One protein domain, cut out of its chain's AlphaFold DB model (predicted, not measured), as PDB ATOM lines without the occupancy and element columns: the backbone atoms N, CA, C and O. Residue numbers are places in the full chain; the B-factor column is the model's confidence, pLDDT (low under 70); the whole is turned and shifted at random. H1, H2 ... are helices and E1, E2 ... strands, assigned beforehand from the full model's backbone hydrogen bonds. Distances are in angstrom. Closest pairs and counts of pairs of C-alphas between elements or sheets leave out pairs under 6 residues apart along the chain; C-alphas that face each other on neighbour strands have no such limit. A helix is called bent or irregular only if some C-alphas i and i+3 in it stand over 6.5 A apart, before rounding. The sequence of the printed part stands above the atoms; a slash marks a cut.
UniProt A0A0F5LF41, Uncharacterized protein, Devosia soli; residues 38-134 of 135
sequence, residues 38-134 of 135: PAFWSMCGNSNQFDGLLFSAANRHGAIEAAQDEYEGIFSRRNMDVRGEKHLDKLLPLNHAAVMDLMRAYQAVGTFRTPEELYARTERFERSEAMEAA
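What this domain is: This is residues 38 to 134 of the 135 residues of an uncharacterized protein of Devosia soli (UniProt A0A0F5LF41). A short two-stranded ribbon, E1 and E2, lies in the middle of a small helical body, with H1 of the helical hairpin H1 and H2 packed on one side of it, H5 on the other, and H4 across one end. H5 starts beside H4 and passes E2, and its residues 126 to 132 then stick out of the body, together with residues 133 and 134 after it, as a free arm. The printed part has 97 residues, with five named helices and two named strands in the order E1 H1 H2 H3 E2 H4 H5; the sheet, E1 - E2, is antiparallel and the class is mostly helix. The whole is compact, with a radius of gyration of the C-alphas of 13.6 A, yet elongated, spanning 47 by 27 by 22 A.

Where its parts are: Find C-alpha 40 at (294.896, 303.344, 420.099), where E1, residues 40 to 42, begins. H1, residues 49 to 61, then runs 18.3 A, and H2, residues 64 to 76, runs 17.1 A from C-alpha 64 at (301.366, 296.490, 419.866). H2 is irregular: C-alphas 70 and 73 are 7.5 A apart. Next come H3, residues 85 to 88, and E2, residues 91 to 93. H4, residues 96 to 108, covers 18.5 A. H5, residues 115 to 132, covers 27.3 A and ends at C-alpha 132, (272.576, 310.288, 427.423). It is only just irregular, with C-alphas 126 and 129 6.6 A apart, and has a kink of 41 degrees near residue 126.

How they stand to each other: Begin at H4, the hub, which touches H2, H3 and H5. Its residues 99 to 103 alone touch H5, at a steep tilt of 58 degrees, opposite ways; the closest C-alphas, of Val 99 and Pro 115, are 5.9 A apart. H2 touches H4 with residues 64 to 65 alone, closest at the C-alphas of Ile 64 and Asp 101, 6.8 A. H3 touches H4 closest at the C-alphas of Glu 85 and Tyr 106, 6.8 A. H1 and H2 form a helical hairpin at a shallow tilt of 34 degrees, only just short of steep, with the C-alphas of Ala 58 and Ile 64 closest at 4.9 A. Between E1 and E2, look at N 41 and O 92, 2.8 A apart, within hydrogen-bond range. The closest C-alphas of E1 and H1, Phe 40 and Asn 59, are 6.2 A apart; those of E2 and H5, Leu 92 and Thr 122, are 5.2 A apart. H1 and H5 are apart. Every O i to N i+4 pair is within hydrogen-bond range in H1 and H4, against 7 of 9 in H2 and 8 of 14 in H5; H3 is too short for such a pair.

The domain as a whole: The C-alphas of Arg 77 and Ala 134, the two farthest apart, are 47.5 A apart. The printed part has no cut, and no link is long. Look for pLDDT under 70 at residues 45 to 47 and 128 to 134; the mean of the printed part is 88.0.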
ATOM      1  N   PRO A  38     299.014 302.839 413.359       96.31
ATOM      2  CA  PRO A  38     298.165 302.345 414.438       96.31
ATOM      3  C   PRO A  38     298.012 303.381 415.559       96.31
ATOM      4  O   PRO A  38     298.992 303.830 416.147       96.31
ATOM      5  N   ALA A  39     296.772 303.801 415.797       94.62
ATOM      6  CA  ALA A  39     296.397 304.715 416.864       94.62
ATOM      7  C   ALA A  39     295.392 304.026 417.787       94.62
ATOM      8  O   ALA A  39     294.370 303.510 417.321       94.62
ATOM      9  N   PHE A  40     295.678 304.036 419.082       93.00
ATOM     10  CA  PHE A  40     294.896 303.344 420.099       93.00
ATOM     11  C   PHE A  40     294.436 304.306 421.187       93.00
ATOM     12  O   PHE A  40     295.119 305.277 421.510       93.00
ATOM     13  N   TRP A  41     293.309 303.976 421.799       91.94
ATOM     14  CA  TRP A  41     292.881 304.497 423.088       91.94
ATOM     15  C   TRP A  41     292.781 303.362 424.111       91.94
ATOM     16  O   TRP A  41     292.959 302.191 423.769       91.94
ATOM     17  N   SER A  42     292.506 303.696 425.368       88.31
ATOM     18  CA  SER A  42     292.421 302.743 426.472       88.31
ATOM     19  C   SER A  42     291.082 302.842 427.191       88.31
ATOM     20  O   SER A  42     290.599 303.935 427.462       88.31
ATOM     21  N   MET A  43     290.502 301.691 427.538       85.00
ATOM     22  CA  MET A  43     289.359 301.611 428.462       85.00
ATOM     23  C   MET A  43     289.789 301.709 429.930       85.00
ATOM     24  O   MET A  43     288.956 301.862 430.820       85.00
ATOM     25  N   CYS A  44     291.080 301.540 430.206       73.19
ATOM     26  CA  CYS A  44     291.634 301.734 431.531       73.19
ATOM     27  C   CYS A  44     291.916 303.219 431.712       73.19
ATOM     28  O   CYS A  44     292.863 303.727 431.108       73.19
ATOM     29  N   GLY A  45     291.126 303.880 432.559       61.44
ATOM     30  CA  GLY A  45     291.492 305.181 433.114       61.44
ATOM     31  C   GLY A  45     292.783 305.104 433.940       61.44
ATOM     32  O   GLY A  45     293.487 304.091 433.962       61.44
ATOM     33  N   ASN A  46     293.071 306.152 434.712       58.62
ATOM     34  CA  ASN A  46     294.301 306.269 435.519       58.62
ATOM     35  C   ASN A  46     294.507 305.172 436.595       58.62
ATOM     36  O   ASN A  46     295.508 305.190 437.308       58.62
ATOM     37  N   SER A  47     293.580 304.224 436.750       61.84
ATOM     38  CA  SER A  47     293.604 303.177 437.775       61.84
ATOM     39  C   SER A  47     294.437 301.941 437.418       61.84
ATOM     40  O   SER A  47     294.770 301.180 438.326       61.84
ATOM     41  N   ASN A  48     294.816 301.729 436.148       77.31
ATOM     42  CA  ASN A  48     295.678 300.604 435.762       77.31
ATOM     43  C   ASN A  48     296.973 301.061 435.079       77.31
ATOM     44  O   ASN A  48     297.059 301.163 433.857       77.31
ATOM     45  N   GLN A  49     298.001 301.301 435.898       81.56
ATOM     46  CA  GLN A  49     299.297 301.815 435.453       81.56
ATOM     47  C   GLN A  49     299.959 300.939 434.375       81.56
ATOM     48  O   GLN A  49     300.567 301.478 433.458       81.56
ATOM     49  N   PHE A  50     299.847 299.609 434.453       85.19
ATOM     50  CA  PHE A  50     300.513 298.704 433.506       85.19
ATOM     51  C   PHE A  50     299.847 298.695 432.131       85.19
ATOM     52  O   PHE A  50     300.541 298.772 431.120       85.19
ATOM     53  N   ASP A  51     298.514 298.671 432.093       85.38
ATOM     54  CA  ASP A  51     297.771 298.829 430.836       85.38
ATOM     55  C   ASP A  51     298.046 300.211 430.233       85.38
ATOM     56  O   ASP A  51     298.246 300.330 429.025       85.38
ATOM     57  N   GLY A  52     298.143 301.223 431.105       85.62
ATOM     58  CA  GLY A  52     298.568 302.584 430.790       85.62
ATOM     59  C   GLY A  52     299.873 302.650 430.006       85.62
ATOM     60  O   GLY A  52     299.952 303.227 428.922       85.62
ATOM     61  N   LEU A  53     300.900 302.002 430.552       87.31
ATOM     62  CA  LEU A  53     302.218 301.913 429.931       87.31
ATOM     63  C   LEU A  53     302.157 301.203 428.576       87.31
ATOM     64  O   LEU A  53     302.736 301.692 427.606       87.31
ATOM     65  N   LEU A  54     301.424 300.089 428.490       89.25
ATOM     66  CA  LEU A  54     301.330 299.313 427.257       89.25
ATOM     67  C   LEU A  54     300.696 300.120 426.117       89.25
ATOM     68  O   LEU A  54     301.263 300.163 425.027       89.25
ATOM     69  N   PHE A  55     299.557 300.786 426.340       89.06
ATOM     70  CA  PHE A  55     298.913 301.553 425.267       89.06
ATOM     71  C   PHE A  55     299.704 302.819 424.904       89.06
ATOM     72  O   PHE A  55     299.736 303.207 423.734       89.06
ATOM     73  N   SER A  56     300.365 303.450 425.883       89.38
ATOM     74  CA  SER A  56     301.266 304.575 425.626       89.38
ATOM     75  C   SER A  56     302.407 304.149 424.703       89.38
ATOM     76  O   SER A  56     302.634 304.785 423.674       89.38
ATOM     77  N   ALA A  57     303.072 303.027 424.991       92.38
ATOM     78  CA  ALA A  57     304.093 302.495 424.093       92.38
ATOM     79  C   ALA A  57     303.520 302.051 422.744       92.38
ATOM     80  O   ALA A  57     304.160 302.294 421.724       92.38
ATOM     81  N   ALA A  58     302.319 301.467 422.705       94.19
ATOM     82  CA  ALA A  58     301.689 301.065 421.448       94.19
ATOM     83  C   ALA A  58     301.459 302.269 420.525       94.19
ATOM     84  O   ALA A  58     301.709 302.172 419.325       94.19
ATOM     85  N   ASN A  59     301.064 303.425 421.071       92.62
ATOM     86  CA  ASN A  59     300.998 304.669 420.306       92.62
ATOM     87  C   ASN A  59     302.397 305.219 419.980       92.62
ATOM     88  O   ASN A  59     302.669 305.527 418.826       92.62
ATOM     89  N   ARG A  60     303.332 305.282 420.930       92.25
ATOM     90  CA  ARG A  60     304.689 305.786 420.654       92.25
ATOM     91  C   ARG A  60     305.396 305.019 419.528       92.25
ATOM     92  O   ARG A  60     306.064 305.631 418.696       92.25
ATOM     93  N   HIS A  61     305.238 303.697 419.480       93.44
ATOM     94  CA  HIS A  61     305.807 302.846 418.429       93.44
ATOM     95  C   HIS A  61     304.917 302.734 417.190       93.44
ATOM     96  O   HIS A  61     305.413 302.489 416.091       93.44
ATOM     97  N   GLY A  62     303.606 302.919 417.349       91.81
ATOM     98  CA  GLY A  62     302.615 302.592 416.327       91.81
ATOM     99  C   GLY A  62     302.522 301.085 416.068       91.81
ATOM    100  O   GLY A  62     302.322 300.700 414.920       91.81
ATOM    101  N   ALA A  63     302.729 300.249 417.093       95.00
ATOM    102  CA  ALA A  63     302.625 298.788 417.022       95.00
ATOM    103  C   ALA A  63     302.483 298.171 418.427       95.00
ATOM    104  O   ALA A  63     303.231 298.533 419.339       95.00
ATOM    105  N   ILE A  64     301.573 297.208 418.596       96.75
ATOM    106  CA  ILE A  64     301.366 296.490 419.866       96.75
ATOM    107  C   ILE A  64     302.547 295.575 420.191       96.75
ATOM    108  O   ILE A  64     303.007 295.570 421.329       96.75
ATOM    109  N   GLU A  65     303.065 294.835 419.209       96.50
ATOM    110  CA  GLU A  65     304.173 293.890 419.419       96.50
ATOM    111  C   GLU A  65     305.421 294.601 419.968       96.50
ATOM    112  O   GLU A  65     305.957 294.207 420.999       96.50
ATOM    113  N   ALA A  66     305.803 295.735 419.370       96.31
ATOM    114  CA  ALA A  66     306.930 296.538 419.849       96.31
ATOM    115  C   ALA A  66     306.721 297.068 421.282       96.31
ATOM    116  O   ALA A  66     307.670 297.174 422.059       96.31
ATOM    117  N   ALA A  67     305.478 297.389 421.653       95.38
ATOM    118  CA  ALA A  67     305.140 297.807 423.008       95.38
ATOM    119  C   ALA A  67     305.201 296.648 424.014       95.38
ATOM    120  O   ALA A  67     305.651 296.838 425.147       95.38
ATOM    121  N   GLN A  68     304.777 295.449 423.606       96.06
ATOM    122  CA  GLN A  68     304.890 294.233 424.409       96.06
ATOM    123  C   GLN A  68     306.357 293.870 424.647       96.06
ATOM    124  O   GLN A  68     306.728 293.611 425.789       96.06
ATOM    125  N   ASP A  69     307.194 293.932 423.611       96.56
ATOM    126  CA  ASP A  69     308.629 293.651 423.712       96.56
ATOM    127  C   ASP A  69     309.346 294.638 424.645       96.56
ATOM    128  O   ASP A  69     310.187 294.238 425.451       96.56
ATOM    129  N   GLU A  70     308.988 295.927 424.604       95.69
ATOM    130  CA  GLU A  70     309.563 296.925 425.514       95.69
ATOM    131  C   GLU A  70     309.237 296.627 426.988       95.69
ATOM    132  O   GLU A  70     310.088 296.791 427.870       95.69
ATOM    133  N   TYR A  71     308.007 296.189 427.274       94.31
ATOM    134  CA  TYR A  71     307.514 296.031 428.642       94.31
ATOM    135  C   TYR A  71     307.548 294.603 429.188       94.31
ATOM    136  O   TYR A  71     307.278 294.426 430.380       94.31
ATOM    137  N   GLU A  72     307.946 293.607 428.395       94.50
ATOM    138  CA  GLU A  72     308.022 292.202 428.809       94.50
ATOM    139  C   GLU A  72     308.782 292.050 430.133       94.50
ATOM    140  O   GLU A  72     308.233 291.564 431.124       94.50
ATOM    141  N   GLY A  73     309.996 292.602 430.221       92.69
ATOM    142  CA  GLY A  73     310.810 292.522 431.435       92.69
ATOM    143  C   GLY A  73     310.185 293.198 432.664       92.69
ATOM    144  O   GLY A  73     310.422 292.764 433.794       92.69
ATOM    145  N   ILE A  74     309.378 294.248 432.481       92.25
ATOM    146  CA  ILE A  74     308.688 294.943 433.579       92.25
ATOM    147  C   ILE A  74     307.505 294.109 434.082       92.25
ATOM    148  O   ILE A  74     307.338 293.961 435.297       92.25
ATOM    149  N   PHE A  75     306.722 293.531 433.172       92.81
ATOM    150  CA  PHE A  75     305.579 292.682 433.508       92.81
ATOM    151  C   PHE A  75     306.029 291.367 434.155       92.81
ATOM    152  O   PHE A  75     305.503 290.997 435.209       92.81
ATOM    153  N   SER A  76     307.069 290.713 433.626       93.38
ATOM    154  CA  SER A  76     307.590 289.460 434.190       93.38
ATOM    155  C   SER A  76     308.077 289.622 435.634       93.38
ATOM    156  O   SER A  76     307.813 288.763 436.472       93.38
ATOM    157  N   ARG A  77     308.700 290.759 435.987       93.81
ATOM    158  CA  ARG A  77     309.104 291.071 437.380       93.81
ATOM    159  C   ARG A  77     307.926 291.162 438.354       93.81
ATOM    160  O   ARG A  77     308.127 291.101 439.564       93.81
ATOM    161  N   ARG A  78     306.708 291.335 437.842       90.12
ATOM    162  CA  ARG A  78     305.456 291.382 438.606       90.12
ATOM    163  C   ARG A  78     304.636 290.099 438.468       90.12
ATOM    164  O   ARG A  78     303.495 290.076 438.916       90.12
ATOM    165  N   ASN A  79     305.211 289.046 437.883       93.06
ATOM    166  CA  ASN A  79     304.524 287.793 437.576       93.06
ATOM    167  C   ASN A  79     303.275 288.010 436.696       93.06
ATOM    168  O   ASN A  79     302.237 287.375 436.882       93.06
ATOM    169  N   MET A  80     303.368 288.968 435.772       92.00
ATOM    170  CA  MET A  80     302.341 289.286 434.788       92.00
ATOM    171  C   MET A  80     302.843 288.942 433.388       92.00
ATOM    172  O   MET A  80     304.034 289.048 433.105       92.00
ATOM    173  N   ASP A  81     301.912 288.576 432.515       92.88
ATOM    174  CA  ASP A  81     302.167 288.345 431.098       92.88
ATOM    175  C   ASP A  81     301.643 289.534 430.286       92.88
ATOM    176  O   ASP A  81     300.431 289.739 430.209       92.88
ATOM    177  N   VAL A  82     302.553 290.315 429.696       93.25
ATOM    178  CA  VAL A  82     302.224 291.482 428.854       93.25
ATOM    179  C   VAL A  82     301.504 291.083 427.563       93.25
ATOM    180  O   VAL A  82     300.760 291.878 426.987       93.25
ATOM    181  N   ARG A  83     301.693 289.835 427.123       94.25
ATOM    182  CA  ARG A  83     301.041 289.259 425.949       94.25
ATOM    183  C   ARG A  83     299.702 288.614 426.306       94.25
ATOM    184  O   ARG A  83     299.051 288.064 425.438       94.25
ATOM    185  N   GLY A  84     299.232 288.710 427.548       92.12
ATOM    186  CA  GLY A  84     297.926 288.178 427.923       92.12
ATOM    187  C   GLY A  84     296.761 288.912 427.242       92.12
ATOM    188  O   GLY A  84     296.741 290.144 427.187       92.12
ATOM    189  N   GLU A  85     295.734 288.160 426.821       93.88
ATOM    190  CA  GLU A  85     294.511 288.690 426.182       93.88
ATOM    191  C   GLU A  85     293.892 289.852 426.973       93.88
ATOM    192  O   GLU A  85     293.491 290.861 426.398       93.88
ATOM    193  N   LYS A  86     293.919 289.768 428.309       92.00
ATOM    194  CA  LYS A  86     293.370 290.784 429.218       92.00
ATOM    195  C   LYS A  86     293.893 292.206 428.980       92.00
ATOM    196  O   LYS A  86     293.206 293.152 429.352       92.00
ATOM    197  N   HIS A  87     295.098 292.357 428.428       91.81
ATOM    198  CA  HIS A  87     295.701 293.655 428.123       91.81
ATOM    199  C   HIS A  87     295.235 294.178 426.758       91.81
ATOM    200  O   HIS A  87     294.917 295.359 426.617       91.81
ATOM    201  N   LEU A  88     295.096 293.288 425.771       94.19
ATOM    202  CA  LEU A  88     294.497 293.594 424.465       94.19
ATOM    203  C   LEU A  88     293.022 293.987 424.611       94.19
ATOM    204  O   LEU A  88     292.543 294.946 423.999       94.19
ATOM    205  N   ASP A  89     292.329 293.332 425.542       92.69
ATOM    206  CA  ASP A  89     290.970 293.648 425.969       92.69
ATOM    207  C   ASP A  89     290.832 295.040 426.575       92.69
ATOM    208  O   ASP A  89     289.724 295.419 426.930       92.69
ATOM    209  N   LYS A  90     291.886 295.854 426.672       91.69
ATOM    210  CA  LYS A  90     291.818 297.256 427.115       91.69
ATOM    211  C   LYS A  90     292.046 298.268 426.004       91.69
ATOM    212  O   LYS A  90     291.684 299.425 426.191       91.69
ATOM    213  N   LEU A  91     292.551 297.833 424.854       92.56
ATOM    214  CA  LEU A  91     292.830 298.699 423.716       92.56
ATOM    215  C   LEU A  91     291.571 298.959 422.882       92.56
ATOM    216  O   LEU A  91     290.828 298.042 422.535       92.56
ATOM    217  N   LEU A  92     291.367 300.223 422.528       93.31
ATOM    218  CA  LEU A  92     290.337 300.689 421.605       93.31
ATOM    219  C   LEU A  92     291.021 301.180 420.321       93.31
ATOM    220  O   LEU A  92     291.707 302.204 420.353       93.31
ATOM    221  N   PRO A  93     290.902 300.474 419.186       95.06
ATOM    222  CA  PRO A  93     291.537 300.907 417.948       95.06
ATOM    223  C   PRO A  93     290.805 302.115 417.344       95.06
ATOM    224  O   PRO A  93     289.584 302.105 417.196       95.06
ATOM    225  N   LEU A  94     291.545 303.155 416.952       93.31
ATOM    226  CA  LEU A  94     290.969 304.409 416.440       93.31
ATOM    227  C   LEU A  94     290.946 304.495 414.910       93.31
ATOM    228  O   LEU A  94     290.253 305.344 414.340       93.31
ATOM    229  N   ASN A  95     291.703 303.636 414.230       94.44
ATOM    230  CA  ASN A  95     291.772 303.569 412.776       94.44
ATOM    231  C   ASN A  95     291.983 302.134 412.277       94.44
ATOM    232  O   ASN A  95     292.215 301.209 413.050       94.44
ATOM    233  N   HIS A  96     291.933 301.959 410.955       95.50
ATOM    234  CA  HIS A  96     292.085 300.646 410.329       95.50
ATOM    235  C   HIS A  96     293.424 299.978 410.647       95.50
ATOM    236  O   HIS A  96     293.471 298.782 410.913       95.50
ATOM    237  N   ALA A  97     294.512 300.753 410.656       96.88
ATOM    238  CA  ALA A  97     295.838 300.234 410.972       96.88
ATOM    239  C   ALA A  97     295.878 299.630 412.387       96.88
ATOM    240  O   ALA A  97     296.382 298.525 412.556       96.88
ATOM    241  N   ALA A  98     295.276 300.305 413.369       96.81
ATOM    242  CA  ALA A  98     295.140 299.812 414.737       96.81
ATOM    243  C   ALA A  98     294.253 298.570 414.838       96.81
ATOM    244  O   ALA A  98     294.578 297.656 415.586       96.81
ATOM    245  N   VAL A  99     293.159 298.505 414.074       97.38
ATOM    246  CA  VAL A  99     292.295 297.313 414.029       97.38
ATOM    247  C   VAL A  99     293.072 296.100 413.531       97.38
ATOM    248  O   VAL A  99     293.032 295.044 414.158       97.38
ATOM    249  N   MET A 100     293.808 296.249 412.430       97.62
ATOM    250  CA  MET A 100     294.594 295.153 411.864       97.62
ATOM    251  C   MET A 100     295.742 294.733 412.785       97.62
ATOM    252  O   MET A 100     296.027 293.543 412.895       97.62
ATOM    253  N   ASP A 101     296.384 295.692 413.451       97.62
ATOM    254  CA  ASP A 101     297.450 295.430 414.419       97.62
ATOM    255  C   ASP A 101     296.920 294.694 415.662       97.62
ATOM    256  O   ASP A 101     297.444 293.649 416.042       97.62
ATOM    257  N   LEU A 102     295.796 295.151 416.224       97.00
ATOM    258  CA  LEU A 102     295.132 294.504 417.357       97.00
ATOM    259  C   LEU A 102     294.617 293.107 417.008       97.00
ATOM    260  O   LEU A 102     294.771 292.182 417.801       97.00
ATOM    261  N   MET A 103     294.059 292.919 415.811       97.44
ATOM    262  CA  MET A 103     293.647 291.602 415.325       97.44
ATOM    263  C   MET A 103     294.826 290.621 415.291       97.44
ATOM    264  O   MET A 103     294.684 289.486 415.743       97.44
ATOM    265  N   ARG A 104     295.993 291.048 414.788       97.06
ATOM    266  CA  ARG A 104     297.209 290.214 414.779       97.06
ATOM    267  C   ARG A 104     297.690 289.902 416.191       97.06
ATOM    268  O   ARG A 104     298.086 288.769 416.446       97.06
ATOM    269  N   ALA A 105     297.616 290.868 417.106       96.69
ATOM    270  CA  ALA A 105     297.968 290.647 418.504       96.69
ATOM    271  C   ALA A 105     297.059 289.592 419.162       96.69
ATOM    272  O   ALA A 105     297.568 288.689 419.819       96.69
ATOM    273  N   TYR A 106     295.740 289.634 418.926       97.19
ATOM    274  CA  TYR A 106     294.824 288.580 419.389       97.19
ATOM    275  C   TYR A 106     295.194 287.208 418.793       97.19
ATOM    276  O   TYR A 106     295.316 286.221 419.519       97.19
ATOM    277  N   GLN A 107     295.471 287.151 417.486       95.94
ATOM    278  CA  GLN A 107     295.872 285.905 416.819       95.94
ATOM    279  C   GLN A 107     297.153 285.310 417.418       95.94
ATOM    280  O   GLN A 107     297.234 284.096 417.608       95.94
ATOM    281  N   ALA A 108     298.132 286.152 417.757       95.38
ATOM    282  CA  ALA A 108     299.390 285.725 418.366       95.38
ATOM    283  C   ALA A 108     299.204 285.090 419.756       95.38
ATOM    284  O   ALA A 108     300.006 284.247 420.151       95.38
ATOM    285  N   VAL A 109     298.135 285.449 420.475       94.25
ATOM    286  CA  VAL A 109     297.813 284.906 421.809       94.25
ATOM    287  C   VAL A 109     296.822 283.740 421.742       94.25
ATOM    288  O   VAL A 109     296.395 283.219 422.770       94.25
ATOM    289  N   GLY A 110     296.475 283.299 420.528       94.62
ATOM    290  CA  GLY A 110     295.621 282.142 420.274       94.62
ATOM    291  C   GLY A 110     294.124 282.447 420.211       94.62
ATOM    292  O   GLY A 110     293.328 281.509 420.170       94.62
ATOM    293  N   THR A 111     293.720 283.720 420.178       93.94
ATOM    294  CA  THR A 111     292.311 284.116 420.056       93.94
ATOM    295  C   THR A 111     292.040 284.863 418.755       93.94
ATOM    296  O   THR A 111     292.891 285.536 418.186       93.94
ATOM    297  N   PHE A 112     290.827 284.719 418.230       90.88
ATOM    298  CA  PHE A 112     290.436 285.347 416.971       90.88
ATOM    299  C   PHE A 112     289.373 286.404 417.247       90.88
ATOM    300  O   PHE A 112     288.361 286.119 417.884       90.88
ATOM    301  N   ARG A 113     289.613 287.619 416.756       93.00
ATOM    302  CA  ARG A 113     288.662 288.734 416.745       93.00
ATOM    303  C   ARG A 113     288.520 289.222 415.318       93.00
ATOM    304  O   ARG A 113     289.519 289.266 414.600       93.00
ATOM    305  N   THR A 114     287.313 289.575 414.896       93.62
ATOM    306  CA  THR A 114     287.139 290.127 413.549       93.62
ATOM    307  C   THR A 114     287.427 291.629 413.534       93.62
ATOM    308  O   THR A 114     287.254 292.305 414.555       93.62
ATOM    309  N   PRO A 115     287.854 292.200 412.394       93.88
ATOM    310  CA  PRO A 115     287.991 293.647 412.262       93.88
ATOM    311  C   PRO A 115     286.712 294.403 412.642       93.88
ATOM    312  O   PRO A 115     286.784 295.444 413.291       93.88
ATOM    313  N   GLU A 116     285.543 293.868 412.284       93.38
ATOM    314  CA  GLU A 116     284.233 294.463 412.564       93.38
ATOM    315  C   GLU A 116     283.943 294.516 414.068       93.38
ATOM    316  O   GLU A 116     283.486 295.543 414.567       93.38
ATOM    317  N   GLU A 117     284.253 293.444 414.804       94.06
ATOM    318  CA  GLU A 117     284.124 293.406 416.264       94.06
ATOM    319  C   GLU A 117     285.007 294.466 416.930       94.06
ATOM    320  O   GLU A 117     284.563 295.184 417.828       94.06
ATOM    321  N   LEU A 118     286.254 294.585 416.468       93.94
ATOM    322  CA  LEU A 118     287.228 295.528 417.011       93.94
ATOM    323  C   LEU A 118     286.860 296.985 416.701       93.94
ATOM    324  O   LEU A 118     287.020 297.846 417.564       93.94
ATOM    325  N   TYR A 119     286.318 297.265 415.513       92.25
ATOM    326  CA  TYR A 119     285.776 298.582 415.173       92.25
ATOM    327  C   TYR A 119     284.570 298.947 416.034       92.25
ATOM    328  O   TYR A 119     284.554 300.006 416.666       92.25
ATOM    329  N   ALA A 120     283.581 298.052 416.098       90.25
ATOM    330  CA  ALA A 120     282.351 298.274 416.850       90.25
ATOM    331  C   ALA A 120     282.629 298.528 418.335       90.25
ATOM    332  O   ALA A 120     281.881 299.240 419.004       90.25
ATOM    333  N   ARG A 121     283.717 297.960 418.859       89.56
ATOM    334  CA  ARG A 121     284.147 298.177 420.234       89.56
ATOM    335  C   ARG A 121     284.466 299.643 420.518       89.56
ATOM    336  O   ARG A 121     283.947 300.160 421.498       89.56
ATOM    337  N   THR A 122     285.259 300.311 419.680       89.50
ATOM    338  CA  THR A 122     285.548 301.749 419.837       89.50
ATOM    339  C   THR A 122     284.295 302.590 419.617       89.50
ATOM    340  O   THR A 122     284.002 303.471 420.420       89.50
ATOM    341  N   GLU A 123     283.505 302.267 418.589       87.50
ATOM    342  CA  GLU A 123     282.274 303.006 418.280       87.50
ATOM    343  C   GLU A 123     281.267 302.998 419.436       87.50
ATOM    344  O   GLU A 123     280.554 303.977 419.629       87.50
ATOM    345  N   ARG A 124     281.195 301.919 420.228       86.25
ATOM    346  CA  ARG A 124     280.307 301.861 421.403       86.25
ATOM    347  C   ARG A 124     280.642 302.922 422.449       86.25
ATOM    348  O   ARG A 124     279.713 303.483 423.013       86.25
ATOM    349  N   PHE A 125     281.924 303.203 422.675       82.25
ATOM    350  CA  PHE A 125     282.351 304.254 423.606       82.25
ATOM    351  C   PHE A 125     282.149 305.650 423.018       82.25
ATOM    352  O   PHE A 125     281.773 306.567 423.730       82.25
ATOM    353  N   GLU A 126     282.339 305.808 421.707       81.06
ATOM    354  CA  GLU A 126     282.054 307.080 421.031       81.06
ATOM    355  C   GLU A 126     280.545 307.390 420.977       81.06
ATOM    356  O   GLU A 126     280.158 308.552 420.890       81.06
ATOM    357  N   ARG A 127     279.680 306.363 421.008       73.44
ATOM    358  CA  ARG A 127     278.216 306.496 420.902       73.44
ATOM    359  C   ARG A 127     277.458 306.439 422.222       73.44
ATOM    360  O   ARG A 127     276.309 306.871 422.220       73.44
ATOM    361  N   SER A 128     278.031 305.920 423.311       58.88
ATOM    362  CA  SER A 128     277.350 305.896 424.619       58.88
ATOM    363  C   SER A 128     276.910 307.298 425.069       58.88
ATOM    364  O   SER A 128     275.880 307.434 425.714       58.88
ATOM    365  N   GLU A 129     277.602 308.334 424.601       52.16
ATOM    366  CA  GLU A 129     277.286 309.754 424.801       52.16
ATOM    367  C   GLU A 129     276.085 310.266 423.979       52.16
ATOM    368  O   GLU A 129     275.327 311.120 424.434       52.16
ATOM    369  N   ALA A 130     275.852 309.744 422.768       48.38
ATOM    370  CA  ALA A 130     274.773 310.246 421.908       48.38
ATOM    371  C   ALA A 130     273.371 309.927 422.459       48.38
ATOM    372  O   ALA A 130     272.388 310.516 422.011       48.38
ATOM    373  N   MET A 131     273.280 308.982 423.397       46.28
ATOM    374  CA  MET A 131     272.023 308.550 424.000       46.28
ATOM    375  C   MET A 131     271.741 309.242 425.342       46.28
ATOM    376  O   MET A 131     270.584 309.542 425.599       46.28
ATOM    377  N   GLU A 132     272.761 309.559 426.151       46.78
ATOM    378  CA  GLU A 132     272.576 310.288 427.423       46.78
ATOM    379  C   GLU A 132     272.371 311.801 427.228       46.78
ATOM    380  O   GLU A 132     271.682 312.431 428.021       46.78
ATOM    381  N   ALA A 133     272.884 312.401 426.147       47.59
ATOM    382  CA  ALA A 133     272.641 313.816 425.826       47.59
ATOM    383  C   ALA A 133     271.277 314.089 425.142       47.59
ATOM    384  O   ALA A 133     270.985 315.234 424.787       47.59
ATOM    385  N   ALA A 134     270.472 313.046 424.902       47.22
ATOM    386  CA  ALA A 134     269.168 313.117 424.235       47.22
ATOM    387  C   ALA A 134     267.968 312.887 425.182       47.22
ATOM    388  O   ALA A 134     266.828 312.880 424.704       47.22
TER     389      ALA A 134